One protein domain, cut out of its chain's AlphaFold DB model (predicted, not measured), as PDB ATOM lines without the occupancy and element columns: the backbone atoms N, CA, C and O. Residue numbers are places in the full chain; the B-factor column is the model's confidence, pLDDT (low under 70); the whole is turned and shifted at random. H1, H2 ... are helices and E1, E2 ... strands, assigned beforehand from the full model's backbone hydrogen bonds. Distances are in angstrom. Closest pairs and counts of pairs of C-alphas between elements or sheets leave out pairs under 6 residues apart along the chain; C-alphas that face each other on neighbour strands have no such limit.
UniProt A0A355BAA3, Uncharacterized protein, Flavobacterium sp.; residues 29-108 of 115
ATOM      1  N   PHE A  29     -19.765 -34.795  13.790       79.12
ATOM      2  CA  PHE A  29     -20.849 -34.437  14.694       79.12
ATOM      3  C   PHE A  29     -21.405 -33.085  14.264       79.12
ATOM      4  O   PHE A  29     -20.661 -32.112  14.140       79.12
ATOM      5  N   MET A  30     -22.709 -33.029  14.041       78.62
ATOM      6  CA  MET A  30     -23.440 -31.804  13.745       78.62
ATOM      7  C   MET A  30     -24.534 -31.617  14.782       78.62
ATOM      8  O   MET A  30     -25.075 -32.592  15.293       78.62
ATOM      9  N   THR A  31     -24.880 -30.368  15.069       76.88
ATOM     10  CA  THR A  31     -25.944 -30.027  16.016       76.88
ATOM     11  C   THR A  31     -26.825 -28.920  15.451       76.88
ATOM     12  O   THR A  31     -26.365 -28.074  14.675       76.88
ATOM     13  N   ASP A  32     -28.103 -28.945  15.816       71.44
ATOM     14  CA  ASP A  32     -29.071 -27.881  15.547       71.44
ATOM     15  C   ASP A  32     -28.970 -26.727  16.561       71.44
ATOM     16  O   ASP A  32     -29.432 -25.613  16.304       71.44
ATOM     17  N   ASN A  33     -28.300 -26.955  17.693       79.81
ATOM     18  CA  ASN A  33     -28.081 -25.941  18.708       79.81
ATOM     19  C   ASN A  33     -26.967 -24.974  18.275       79.81
ATOM     20  O   ASN A  33     -25.774 -25.291  18.275       79.81
ATOM     21  N   LYS A  34     -27.373 -23.749  17.926       73.56
ATOM     22  CA  LYS A  34     -26.477 -22.682  17.464       73.56
ATOM     23  C   LYS A  34     -25.391 -22.325  18.481       73.56
ATOM     24  O   LYS A  34     -24.256 -22.079  18.079       73.56
ATOM     25  N   GLU A  35     -25.720 -22.284  19.769       76.75
ATOM     26  CA  GLU A  35     -24.757 -21.956  20.829       76.75
ATOM     27  C   GLU A  35     -23.676 -23.030  20.926       76.75
ATOM     28  O   GLU A  35     -22.487 -22.718  20.981       76.75
ATOM     29  N   LEU A  36     -24.076 -24.298  20.840       74.44
ATOM     30  CA  LEU A  36     -23.158 -25.427  20.859       74.44
ATOM     31  C   LEU A  36     -22.263 -25.455  19.610       74.44
ATOM     32  O   LEU A  36     -21.046 -25.615  19.706       74.44
ATOM     33  N   ALA A  37     -22.828 -25.219  18.426       71.00
ATOM     34  CA  ALA A  37     -22.069 -25.180  17.176       71.00
ATOM     35  C   ALA A  37     -20.987 -24.084  17.150       71.00
ATOM     36  O   ALA A  37     -19.916 -24.268  16.556       71.00
ATOM     37  N   LEU A  38     -21.241 -22.948  17.812       67.75
ATOM     38  CA  LEU A  38     -20.252 -21.884  17.988       67.75
ATOM     39  C   LEU A  38     -19.059 -22.347  18.842       67.75
ATOM     40  O   LEU A  38     -17.929 -21.974  18.537       67.75
ATOM     41  N   GLN A  39     -19.280 -23.212  19.839       66.25
ATOM     42  CA  GLN A  39     -18.224 -23.774  20.699       66.25
ATOM     43  C   GLN A  39     -17.406 -24.889  20.016       66.25
ATOM     44  O   GLN A  39     -16.220 -25.073  20.313       66.25
ATOM     45  N   TYR A  40     -18.018 -25.657  19.105       58.56
ATOM     46  CA  TYR A  40     -17.347 -26.721  18.340       58.56
ATOM     47  C   TYR A  40     -16.629 -26.229  17.080       58.56
ATOM     48  O   TYR A  40     -15.859 -26.987  16.494       58.56
ATOM     49  N   GLY A  41     -16.809 -24.965  16.694       51.28
ATOM     50  CA  GLY A  41     -16.043 -24.369  15.605       51.28
ATOM     51  C   GLY A  41     -16.678 -24.488  14.217       51.28
ATOM     52  O   GLY A  41     -15.934 -24.690  13.264       51.28
ATOM     53  N   LYS A  42     -17.998 -24.224  14.101       51.41
ATOM     54  CA  LYS A  42     -18.712 -23.663  12.911       51.41
ATOM     55  C   LYS A  42     -19.791 -24.525  12.233       51.41
ATOM     56  O   LYS A  42     -20.425 -24.021  11.309       51.41
ATOM     57  N   PHE A  43     -20.068 -25.759  12.650       54.06
ATOM     58  CA  PHE A  43     -21.033 -26.605  11.923       54.06
ATOM     59  C   PHE A  43     -22.418 -26.608  12.576       54.06
ATOM     60  O   PHE A  43     -22.682 -27.383  13.491       54.06
ATOM     61  N   ILE A  44     -23.303 -25.731  12.093       51.34
ATOM     62  CA  ILE A  44     -24.736 -25.769  12.415       51.34
ATOM     63  C   ILE A  44     -25.438 -26.622  11.358       51.34
ATOM     64  O   ILE A  44     -25.230 -26.445  10.156       51.34
ATOM     65  N   TYR A  45     -26.292 -27.532  11.810       55.78
ATOM     66  CA  TYR A  45     -27.266 -28.215  10.969       55.78
ATOM     67  C   TYR A  45     -28.288 -27.187  10.433       55.78
ATOM     68  O   TYR A  45     -29.245 -26.848  11.118       55.78
ATOM     69  N   THR A  46     -28.068 -26.626   9.236       43.22
ATOM     70  CA  THR A  46     -28.978 -25.621   8.623       43.22
ATOM     71  C   THR A  46     -29.600 -26.025   7.281       43.22
ATOM     72  O   THR A  46     -30.145 -25.165   6.594       43.22
ATOM     73  N   LYS A  47     -29.571 -27.298   6.859       48.84
ATOM     74  CA  LYS A  47     -30.251 -27.698   5.611       48.84
ATOM     75  C   LYS A  47     -30.779 -29.129   5.647       48.84
ATOM     76  O   LYS A  47     -30.166 -29.997   6.259       48.84
ATOM     77  N   GLU A  48     -31.899 -29.349   4.960       42.28
ATOM     78  CA  GLU A  48     -32.494 -30.658   4.689       42.28
ATOM     79  C   GLU A  48     -31.480 -31.568   3.996       42.28
ATOM     80  O   GLU A  48     -31.213 -31.439   2.796       42.28
ATOM     81  N   PHE A  49     -30.919 -32.502   4.755       48.66
ATOM     82  CA  PHE A  49     -30.131 -33.591   4.207       48.66
ATOM     83  C   PHE A  49     -31.055 -34.525   3.433       48.66
ATOM     84  O   PHE A  49     -31.602 -35.488   3.968       48.66
ATOM     85  N   HIS A  50     -31.254 -34.216   2.157       39.28
ATOM     86  CA  HIS A  50     -31.924 -35.125   1.245       39.28
ATOM     87  C   HIS A  50     -31.078 -36.400   1.159       39.28
ATOM     88  O   HIS A  50     -29.869 -36.330   0.947       39.28
ATOM     89  N   ASN A  51     -31.716 -37.555   1.347       44.06
ATOM     90  CA  ASN A  51     -31.111 -38.892   1.285       44.06
ATOM     91  C   ASN A  51     -30.193 -39.304   2.449       44.06
ATOM     92  O   ASN A  51     -29.587 -40.374   2.375       44.06
ATOM     93  N   ILE A  52     -30.126 -38.550   3.552       54.56
ATOM     94  CA  ILE A  52     -29.592 -39.119   4.795       54.56
ATOM     95  C   ILE A  52     -30.704 -39.934   5.454       54.56
ATOM     96  O   ILE A  52     -31.558 -39.406   6.164       54.56
ATOM     97  N   TYR A  53     -30.678 -41.250   5.238       57.22
ATOM     98  CA  TYR A  53     -31.462 -42.202   6.023       57.22
ATOM     99  C   TYR A  53     -30.852 -42.332   7.428       57.22
ATOM    100  O   TYR A  53     -30.262 -43.353   7.785       57.22
ATOM    101  N   ALA A  54     -30.947 -41.267   8.222       65.44
ATOM    102  CA  ALA A  54     -30.513 -41.285   9.607       65.44
ATOM    103  C   ALA A  54     -31.558 -42.034  10.430       65.44
ATOM    104  O   ALA A  54     -32.678 -41.566  10.637       65.44
ATOM    105  N   THR A  55     -31.174 -43.204  10.940       80.31
ATOM    106  CA  THR A  55     -31.929 -43.823  12.033       80.31
ATOM    107  C   THR A  55     -31.905 -42.857  13.217       80.31
ATOM    108  O   THR A  55     -30.848 -42.308  13.531       80.31
ATOM    109  N   SER A  56     -33.048 -42.621  13.863       86.69
ATOM    110  CA  SER A  56     -33.107 -41.760  15.046       86.69
ATOM    111  C   SER A  56     -33.059 -42.575  16.333       86.69
ATOM    112  O   SER A  56     -33.816 -43.535  16.472       86.69
ATOM    113  N   ILE A  57     -32.238 -42.158  17.294       90.12
ATOM    114  CA  ILE A  57     -32.135 -42.763  18.625       90.12
ATOM    115  C   ILE A  57     -32.363 -41.672  19.665       90.12
ATOM    116  O   ILE A  57     -31.709 -40.637  19.627       90.12
ATOM    117  N   ASP A  58     -33.272 -41.894  20.610       91.06
ATOM    118  CA  ASP A  58     -33.450 -40.991  21.749       91.06
ATOM    119  C   ASP A  58     -32.441 -41.327  22.854       91.06
ATOM    120  O   ASP A  58     -32.451 -42.432  23.405       91.06
ATOM    121  N   PHE A  59     -31.573 -40.372  23.189       93.06
ATOM    122  CA  PHE A  59     -30.563 -40.524  24.234       93.06
ATOM    123  C   PHE A  59     -31.070 -40.135  25.629       93.06
ATOM    124  O   PHE A  59     -30.327 -40.220  26.608       93.06
ATOM    125  N   LYS A  60     -32.353 -39.765  25.743       92.88
ATOM    126  CA  LYS A  60     -33.089 -39.584  27.003       92.88
ATOM    127  C   LYS A  60     -32.441 -38.589  27.968       92.88
ATOM    128  O   LYS A  60     -32.438 -38.815  29.176       92.88
ATOM    129  N   GLY A  61     -31.869 -37.499  27.457       89.88
ATOM    130  CA  GLY A  61     -31.232 -36.485  28.299       89.88
ATOM    131  C   GLY A  61     -29.966 -36.991  28.986       89.88
ATOM    132  O   GLY A  61     -29.650 -36.541  30.082       89.88
ATOM    133  N   LYS A  62     -29.254 -37.955  28.398       91.00
ATOM    134  CA  LYS A  62     -27.917 -38.342  28.867       91.00
ATOM    135  C   LYS A  62     -26.840 -37.463  28.226       91.00
ATOM    136  O   LYS A  62     -27.079 -36.791  27.221       91.00
ATOM    137  N   VAL A  63     -25.650 -37.466  28.826       90.12
ATOM    138  CA  VAL A  63     -24.536 -36.593  28.424       90.12
ATOM    139  C   VAL A  63     -23.706 -37.223  27.297       90.12
ATOM    140  O   VAL A  63     -23.327 -38.387  27.403       90.12
ATOM    141  N   SER A  64     -23.355 -36.466  26.251       87.44
ATOM    142  CA  SER A  64     -22.567 -36.961  25.095       87.44
ATOM    143  C   SER A  64     -21.133 -37.403  25.433       87.44
ATOM    144  O   SER A  64     -20.477 -38.115  24.671       87.44
ATOM    145  N   TYR A  65     -20.629 -37.001  26.598       83.50
ATOM    146  CA  TYR A  65     -19.308 -37.363  27.115       83.50
ATOM    147  C   TYR A  65     -19.311 -38.645  27.957       83.50
ATOM    148  O   TYR A  65     -18.257 -39.081  28.419       83.50
ATOM    149  N   SER A  66     -20.475 -39.265  28.159       86.00
ATOM    150  CA  SER A  66     -20.586 -40.478  28.962       86.00
ATOM    151  C   SER A  66     -20.001 -41.704  28.246       86.00
ATOM    152  O   SER A  66     -19.883 -41.746  27.018       86.00
ATOM    153  N   LEU A  67     -19.638 -42.739  29.013       85.69
ATOM    154  CA  LEU A  67     -19.158 -44.008  28.454       85.69
ATOM    155  C   LEU A  67     -20.213 -44.655  27.545       85.69
ATOM    156  O   LEU A  67     -19.874 -45.199  26.497       85.69
ATOM    157  N   GLU A  68     -21.484 -44.550  27.916       88.94
ATOM    158  CA  GLU A  68     -22.618 -45.080  27.164       88.94
ATOM    159  C   GLU A  68     -22.743 -44.423  25.791       88.94
ATOM    160  O   GLU A  68     -22.968 -45.127  24.810       88.94
ATOM    161  N   PHE A  69     -22.559 -43.099  25.703       90.06
ATOM    162  CA  PHE A  69     -22.578 -42.409  24.414       90.06
ATOM    163  C   PHE A  69     -21.442 -42.915  23.526       90.06
ATOM    164  O   PHE A  69     -21.673 -43.283  22.379       90.06
ATOM    165  N   ARG A  70     -20.218 -43.020  24.065       88.56
ATOM    166  CA  ARG A  70     -19.066 -43.538  23.304       88.56
ATOM    167  C   ARG A  70     -19.326 -44.944  22.776       88.56
ATOM    168  O   ARG A  70     -19.135 -45.193  21.588       88.56
ATOM    169  N   ASN A  71     -19.797 -45.839  23.641       89.81
ATOM    170  CA  ASN A  71     -20.104 -47.216  23.267       89.81
ATOM    171  C   ASN A  71     -21.189 -47.277  22.186       89.81
ATOM    172  O   ASN A  71     -21.037 -48.038  21.234       89.81
ATOM    173  N   LEU A  72     -22.224 -46.433  22.286       91.12
ATOM    174  CA  LEU A  72     -23.261 -46.306  21.263       91.12
ATOM    175  C   LEU A  72     -22.667 -45.901  19.908       91.12
ATOM    176  O   LEU A  72     -22.907 -46.584  18.916       91.12
ATOM    177  N   ILE A  73     -21.861 -44.834  19.854       89.81
ATOM    178  CA  ILE A  73     -21.248 -44.382  18.595       89.81
ATOM    179  C   ILE A  73     -20.363 -45.491  17.996       89.81
ATOM    180  O   ILE A  73     -20.469 -45.786  16.805       89.81
ATOM    181  N   HIS A  74     -19.526 -46.141  18.809       89.38
ATOM    182  CA  HIS A  74     -18.677 -47.245  18.349       89.38
ATOM    183  C   HIS A  74     -19.483 -48.432  17.813       89.38
ATOM    184  O   HIS A  74     -19.097 -49.028  16.808       89.38
ATOM    185  N   GLN A  75     -20.579 -48.791  18.479       90.75
ATOM    186  CA  GLN A  75     -21.445 -49.880  18.044       90.75
ATOM    187  C   GLN A  75     -22.090 -49.559  16.692       90.75
ATOM    188  O   GLN A  75     -21.997 -50.368  15.774       90.75
ATOM    189  N   LEU A  76     -22.668 -48.365  16.535       89.31
ATOM    190  CA  LEU A  76     -23.317 -47.948  15.287       89.31
ATOM    191  C   LEU A  76     -22.338 -47.911  14.107       89.31
ATOM    192  O   LEU A  76     -22.687 -48.318  13.000       89.31
ATOM    193  N   PHE A  77     -21.098 -47.483  14.353       86.25
ATOM    194  CA  PHE A  77     -20.034 -47.565  13.358       86.25
ATOM    195  C   PHE A  77     -19.742 -49.021  12.953       86.25
ATOM    196  O   PHE A  77     -19.717 -49.336  11.765       86.25
ATOM    197  N   LYS A  78     -19.585 -49.934  13.925       88.06
ATOM    198  CA  LYS A  78     -19.355 -51.370  13.662       88.06
ATOM    199  C   LYS A  78     -20.517 -52.049  12.935       88.06
ATOM    200  O   LYS A  78     -20.291 -52.983  12.178       88.06
ATOM    201  N   GLU A  79     -21.740 -51.575  13.148       89.31
ATOM    202  CA  GLU A  79     -22.942 -52.030  12.439       89.31
ATOM    203  C   GLU A  79     -23.027 -51.517  10.988       89.31
ATOM    204  O   GLU A  79     -23.982 -51.839  10.281       89.31
ATOM    205  N   GLY A  80     -22.066 -50.706  10.528       85.38
ATOM    206  CA  GLY A  80     -22.037 -50.181   9.162       85.38
ATOM    207  C   GLY A  80     -23.079 -49.092   8.897       85.38
ATOM    208  O   GLY A  80     -23.449 -48.853   7.743       85.38
ATOM    209  N   LYS A  81     -23.583 -48.425   9.948       85.25
ATOM    210  CA  LYS A  81     -24.511 -47.300   9.783       85.25
ATOM    211  C   LYS A  81     -23.825 -46.178   9.014       85.25
ATOM    212  O   LYS A  81     -22.687 -45.827   9.290       85.25
ATOM    213  N   GLN A  82     -24.554 -45.574   8.084       82.06
ATOM    214  CA  GLN A  82     -24.075 -44.434   7.299       82.06
ATOM    215  C   GLN A  82     -24.165 -43.132   8.106       82.06
ATOM    216  O   GLN A  82     -23.276 -42.284   8.062       82.06
ATOM    217  N   SER A  83     -25.243 -42.994   8.883       83.75
ATOM    218  CA  SER A  83     -25.520 -41.848   9.748       83.75
ATOM    219  C   SER A  83     -26.537 -42.208  10.838       83.75
ATOM    220  O   SER A  83     -27.261 -43.202  10.726       83.75
ATOM    221  N   VAL A  84     -26.605 -41.394  11.893       87.12
ATOM    222  CA  VAL A  84     -27.576 -41.516  12.989       87.12
ATOM    223  C   VAL A  84     -27.931 -40.136  13.537       87.12
ATOM    224  O   VAL A  84     -27.049 -39.311  13.762       87.12
ATOM    225  N   LEU A  85     -29.214 -39.891  13.791       87.88
ATOM    226  CA  LEU A  85     -29.665 -38.726  14.549       87.88
ATOM    227  C   LEU A  85     -29.873 -39.134  16.007       87.88
ATOM    228  O   LEU A  85     -30.740 -39.950  16.310       87.88
ATOM    229  N   ILE A  86     -29.102 -38.557  16.915       90.75
ATOM    230  CA  ILE A  86     -29.204 -38.817  18.346       90.75
ATOM    231  C   ILE A  86     -29.928 -37.646  18.999       90.75
ATOM    232  O   ILE A  86     -29.421 -36.529  19.020       90.75
ATOM    233  N   LYS A  87     -31.126 -37.906  19.515       90.00
ATOM    234  CA  LYS A  87     -32.016 -36.885  20.066       90.00
ATOM    235  C   LYS A  87     -31.846 -36.706  21.565       90.00
ATOM    236  O   LYS A  87     -31.450 -37.641  22.263       90.00
ATOM    237  N   ASN A  88     -32.239 -35.535  22.063       90.62
ATOM    238  CA  ASN A  88     -32.276 -35.208  23.489       90.62
ATOM    239  C   ASN A  88     -30.931 -35.446  24.190       90.62
ATOM    240  O   ASN A  88     -30.886 -36.056  25.259       90.62
ATOM    241  N   VAL A  89     -29.833 -34.992  23.600       91.12
ATOM    242  CA  VAL A  89     -28.501 -35.143  24.184       91.12
ATOM    243  C   VAL A  89     -28.167 -33.893  24.983       91.12
ATOM    244  O   VAL A  89     -28.331 -32.781  24.483       91.12
ATOM    245  N   TYR A  90     -27.681 -34.053  26.213       90.94
ATOM    246  CA  TYR A  90     -26.974 -32.956  26.864       90.94
ATOM    247  C   TYR A  90     -25.517 -32.980  26.427       90.94
ATOM    248  O   TYR A  90     -24.824 -33.985  26.582       90.94
ATOM    249  N   ASP A  91     -25.039 -31.873  25.887       83.25
ATOM    250  CA  ASP A  91     -23.639 -31.722  25.523       83.25
ATOM    251  C   ASP A  91     -22.965 -30.728  26.473       83.25
ATOM    252  O   ASP A  91     -23.558 -29.725  26.884       83.25
ATOM    253  N   ARG A  92     -21.734 -31.058  26.866       73.75
ATOM    254  CA  ARG A  92     -20.894 -30.237  27.737       73.75
ATOM    255  C   ARG A  92     -19.439 -30.439  27.345       73.75
ATOM    256  O   ARG A  92     -18.779 -31.345  27.847       73.75
ATOM    257  N   LYS A  93     -18.952 -29.591  26.438       67.25
ATOM    258  CA  LYS A  93     -17.554 -29.620  25.993       67.25
ATOM    259  C   LYS A  93     -16.567 -29.182  27.074       67.25
ATOM    260  O   LYS A  93     -15.453 -29.696  27.113       67.25
ATOM    261  N   ASP A  94     -16.998 -28.269  27.937       68.50
ATOM    262  CA  ASP A  94     -16.226 -27.690  29.033       68.50
ATOM    263  C   ASP A  94     -17.079 -27.715  30.310       68.50
ATOM    264  O   ASP A  94     -18.258 -27.360  30.276       68.50
ATOM    265  N   GLU A  95     -16.507 -28.157  31.430       71.88
ATOM    266  CA  GLU A  95     -17.219 -28.261  32.710       71.88
ATOM    267  C   GLU A  95     -17.614 -26.903  33.302       71.88
ATOM    268  O   GLU A  95     -18.519 -26.847  34.134       71.88
ATOM    269  N   SER A  96     -16.978 -25.821  32.848       75.50
ATOM    270  CA  SER A  96     -17.312 -24.445  33.223       75.50
ATOM    271  C   SER A  96     -18.533 -23.877  32.485       75.50
ATOM    272  O   SER A  96     -19.035 -22.816  32.859       75.50
ATOM    273  N   LEU A  97     -19.030 -24.569  31.454       73.19
ATOM    274  CA  LEU A  97     -20.153 -24.126  30.631       73.19
ATOM    275  C   LEU A  97     -21.468 -24.822  31.020       73.19
ATOM    276  O   LEU A  97     -21.461 -25.962  31.501       73.19
ATOM    277  N   PRO A  98     -22.621 -24.163  30.795       80.88
ATOM    278  CA  PRO A  98     -23.919 -24.774  31.041       80.88
ATOM    279  C   PRO A  98     -24.136 -25.996  30.141       80.88
ATOM    280  O   PRO A  98     -23.706 -26.032  28.988       80.88
ATOM    281  N   LEU A  99     -24.857 -26.987  30.669       85.06
ATOM    282  CA  LEU A  99     -25.336 -28.126  29.888       85.06
ATOM    283  C   LEU A  99     -26.351 -27.636  28.856       85.06
ATOM    284  O   LEU A  99     -27.406 -27.110  29.216       85.06
ATOM    285  N   LEU A 100     -26.050 -27.853  27.579       86.88
ATOM    286  CA  LEU A 100     -26.951 -27.511  26.488       86.88
ATOM    287  C   LEU A 100     -27.650 -28.769  25.996       86.88
ATOM    288  O   LEU A 100     -27.005 -29.767  25.672       86.88
ATOM    289  N   LYS A 101     -28.982 -28.723  25.931       88.81
ATOM    290  CA  LYS A 101     -29.762 -29.770  25.276       88.81
ATOM    291  C   LYS A 101     -29.734 -29.533  23.769       88.81
ATOM    292  O   LYS A 101     -30.006 -28.421  23.313       88.81
ATOM    293  N   SER A 102     -29.409 -30.566  23.009       85.81
ATOM    294  CA  SER A 102     -29.408 -30.516  21.550       85.81
ATOM    295  C   SER A 102     -29.641 -31.892  20.945       85.81
ATOM    296  O   SER A 102     -29.443 -32.915  21.610       85.81
ATOM    297  N   ASP A 103     -30.029 -31.904  19.679       86.12
ATOM    298  CA  ASP A 103     -29.933 -33.104  18.869       86.12
ATOM    299  C   ASP A 103     -28.563 -33.114  18.170       86.12
ATOM    300  O   ASP A 103     -28.004 -32.072  17.807       86.12
ATOM    301  N   ILE A 104     -27.992 -34.310  18.015       85.56
ATOM    302  CA  ILE A 104     -26.683 -34.520  17.400       85.56
ATOM    303  C   ILE A 104     -26.840 -35.469  16.216       85.56
ATOM    304  O   ILE A 104     -27.147 -36.648  16.388       85.56
ATOM    305  N   LEU A 105     -26.585 -34.977  15.007       83.94
ATOM    306  CA  LEU A 105     -26.434 -35.819  13.826       83.94
ATOM    307  C   LEU A 105     -24.984 -36.295  13.740       83.94
ATOM    308  O   LEU A 105     -24.059 -35.484  13.718       83.94
ATOM    309  N   VAL A 106     -24.797 -37.608  13.655       84.12
ATOM    310  CA  VAL A 106     -23.492 -38.227  13.431       84.12
ATOM    311  C   VAL A 106     -23.471 -38.848  12.042       84.12
ATOM    312  O   VAL A 106     -24.336 -39.657  11.707       84.12
ATOM    313  N   ILE A 107     -22.482 -38.475  11.235       80.00
ATOM    314  CA  ILE A 107     -22.270 -39.011   9.886       80.00
ATOM    315  C   ILE A 107     -21.002 -39.862   9.920       80.00
ATOM    316  O   ILE A 107     -19.930 -39.341  10.225       80.00
ATOM    317  N   PHE A 108     -21.139 -41.160   9.647       79.12
ATOM    318  CA  PHE A 108     -20.050 -42.143   9.688       79.12
ATOM    319  C   PHE A 108     -19.448 -42.393   8.311       79.12
ATOM    320  O   PHE A 108     -18.229 -42.452   8.183       79.12
TER     321      PHE A 108
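What this domain is: This is residues 29 to 108 of the 115 residues of an uncharacterized protein of Flavobacterium sp. (UniProt A0A355BAA3). A twisted sheet of four strands forms a slab through the domain, with the longer helix, H2, packed along E3 on one face and the short helix H1 set beside the strands near E1 and E4. From H1 a long loop, residues 41 to 54, swings out in a wide arc to E2, the strand at the other edge of the sheet from E1. The printed part has 80 residues with two named helices and four named strands, which follow along the chain as E1, H1, E2, H2, E3, E4; the sheet's order is E1, E4, E3, E2 and it is mixed, with E3 and E2 parallel and the other neighbours antiparallel. The class is mixed, helices and strands. The whole is compact, with a radius of gyration of the C-alphas of 12.4 A and spans of 35 by 29 by 20 A.

How they stand to each other: The printed part begins with E1, residues 29 to 31, an edge strand of the sheet. Its neighbour is the inner strand E4, residues 100 to 107, antiparallel at 137 degrees between their directions, with N 30 and O 105 within hydrogen-bond range at 2.8 A. Next along the chain, H1, residues 34 to 40, is on the sheet at a height over the sheet of 8.0 A. It lies over none of the strands, but only just: 2 of its C-alphas fall on E1 and 2 on E4. The closest C-alphas of H1 and E1 are those of Ala 37 and Thr 31, 6.3 A apart; the closest of H1 and E4 are those of Leu 36 and Leu 100, 7.1 A apart. The other edge strand is E2, residues 55 to 58, and it is apart from E1. H2, residues 67 to 78, is apart from H1. E2 is the parallel neighbour of the inner strand E3, residues 83 to 91, at 18 degrees, with N 87 and O 57 at 2.8 A and N 85 and O 55 at 2.9 A, both within hydrogen-bond range. H2 is on the sheet at a height over the sheet of 10.4 A and lies over E3, on which 9 of its 12 C-alphas fall; it is only just not over E4, on which 2 fall. H2 runs along the strands, at 5 degrees to E3 on the local plane, and H2 and E3 are near each other, with 9 pairs of C-alphas within 10 A. E2, H2 and E3 make a strand-helix-strand unit, two parallel neighbour strands with a helix between them in the chain, and its crossover is right-handed. E3 bends by 88 degrees at residue 88. E3 and E4 form a hairpin, antiparallel at 161 degrees, with N 86 and O 104 at 2.8 A and N 102 and O 89 at 2.9 A, both within hydrogen-bond range. From E1 to E2 the strands' lines turn by 66 degrees. In H1 and H2 every O i to N i+4 pair is within hydrogen-bond range.

Where its parts are: E1 begins at C-alpha 29, at (-20.849, -34.437, 14.694). H1 has 7 residues and E2 has 4. H2, the longest helix with 12 residues, measures 16.5 A from its first to its last C-alpha and begins at C-alpha 67, at (-19.158, -44.008, 28.454). E3, the longest strand with 9 residues, measures 18.8 A, and E4, with 8 residues, measures 20.7 A and ends at C-alpha 107, at (-22.270, -39.011, 9.886).

The domain as a whole: The two C-alphas farthest apart are those of Asn 51 and Ser 96, at 37.7 A, while the first and last printed C-alphas, of Phe 29 and Phe 108, are 9.2 A apart. The printed part has no cut. The link from H1 to E2, 14 residues, is long; those from E1 to H1 and from H2 to E3 are tight, and those from E2 to H2 and from E3 to E4 are short. The mean pLDDT of the printed part is 77.6, and the model's confidence is under 70 at residues 38 to 54, of which 38 to 40 belong to H1, and at residues 93 to 94.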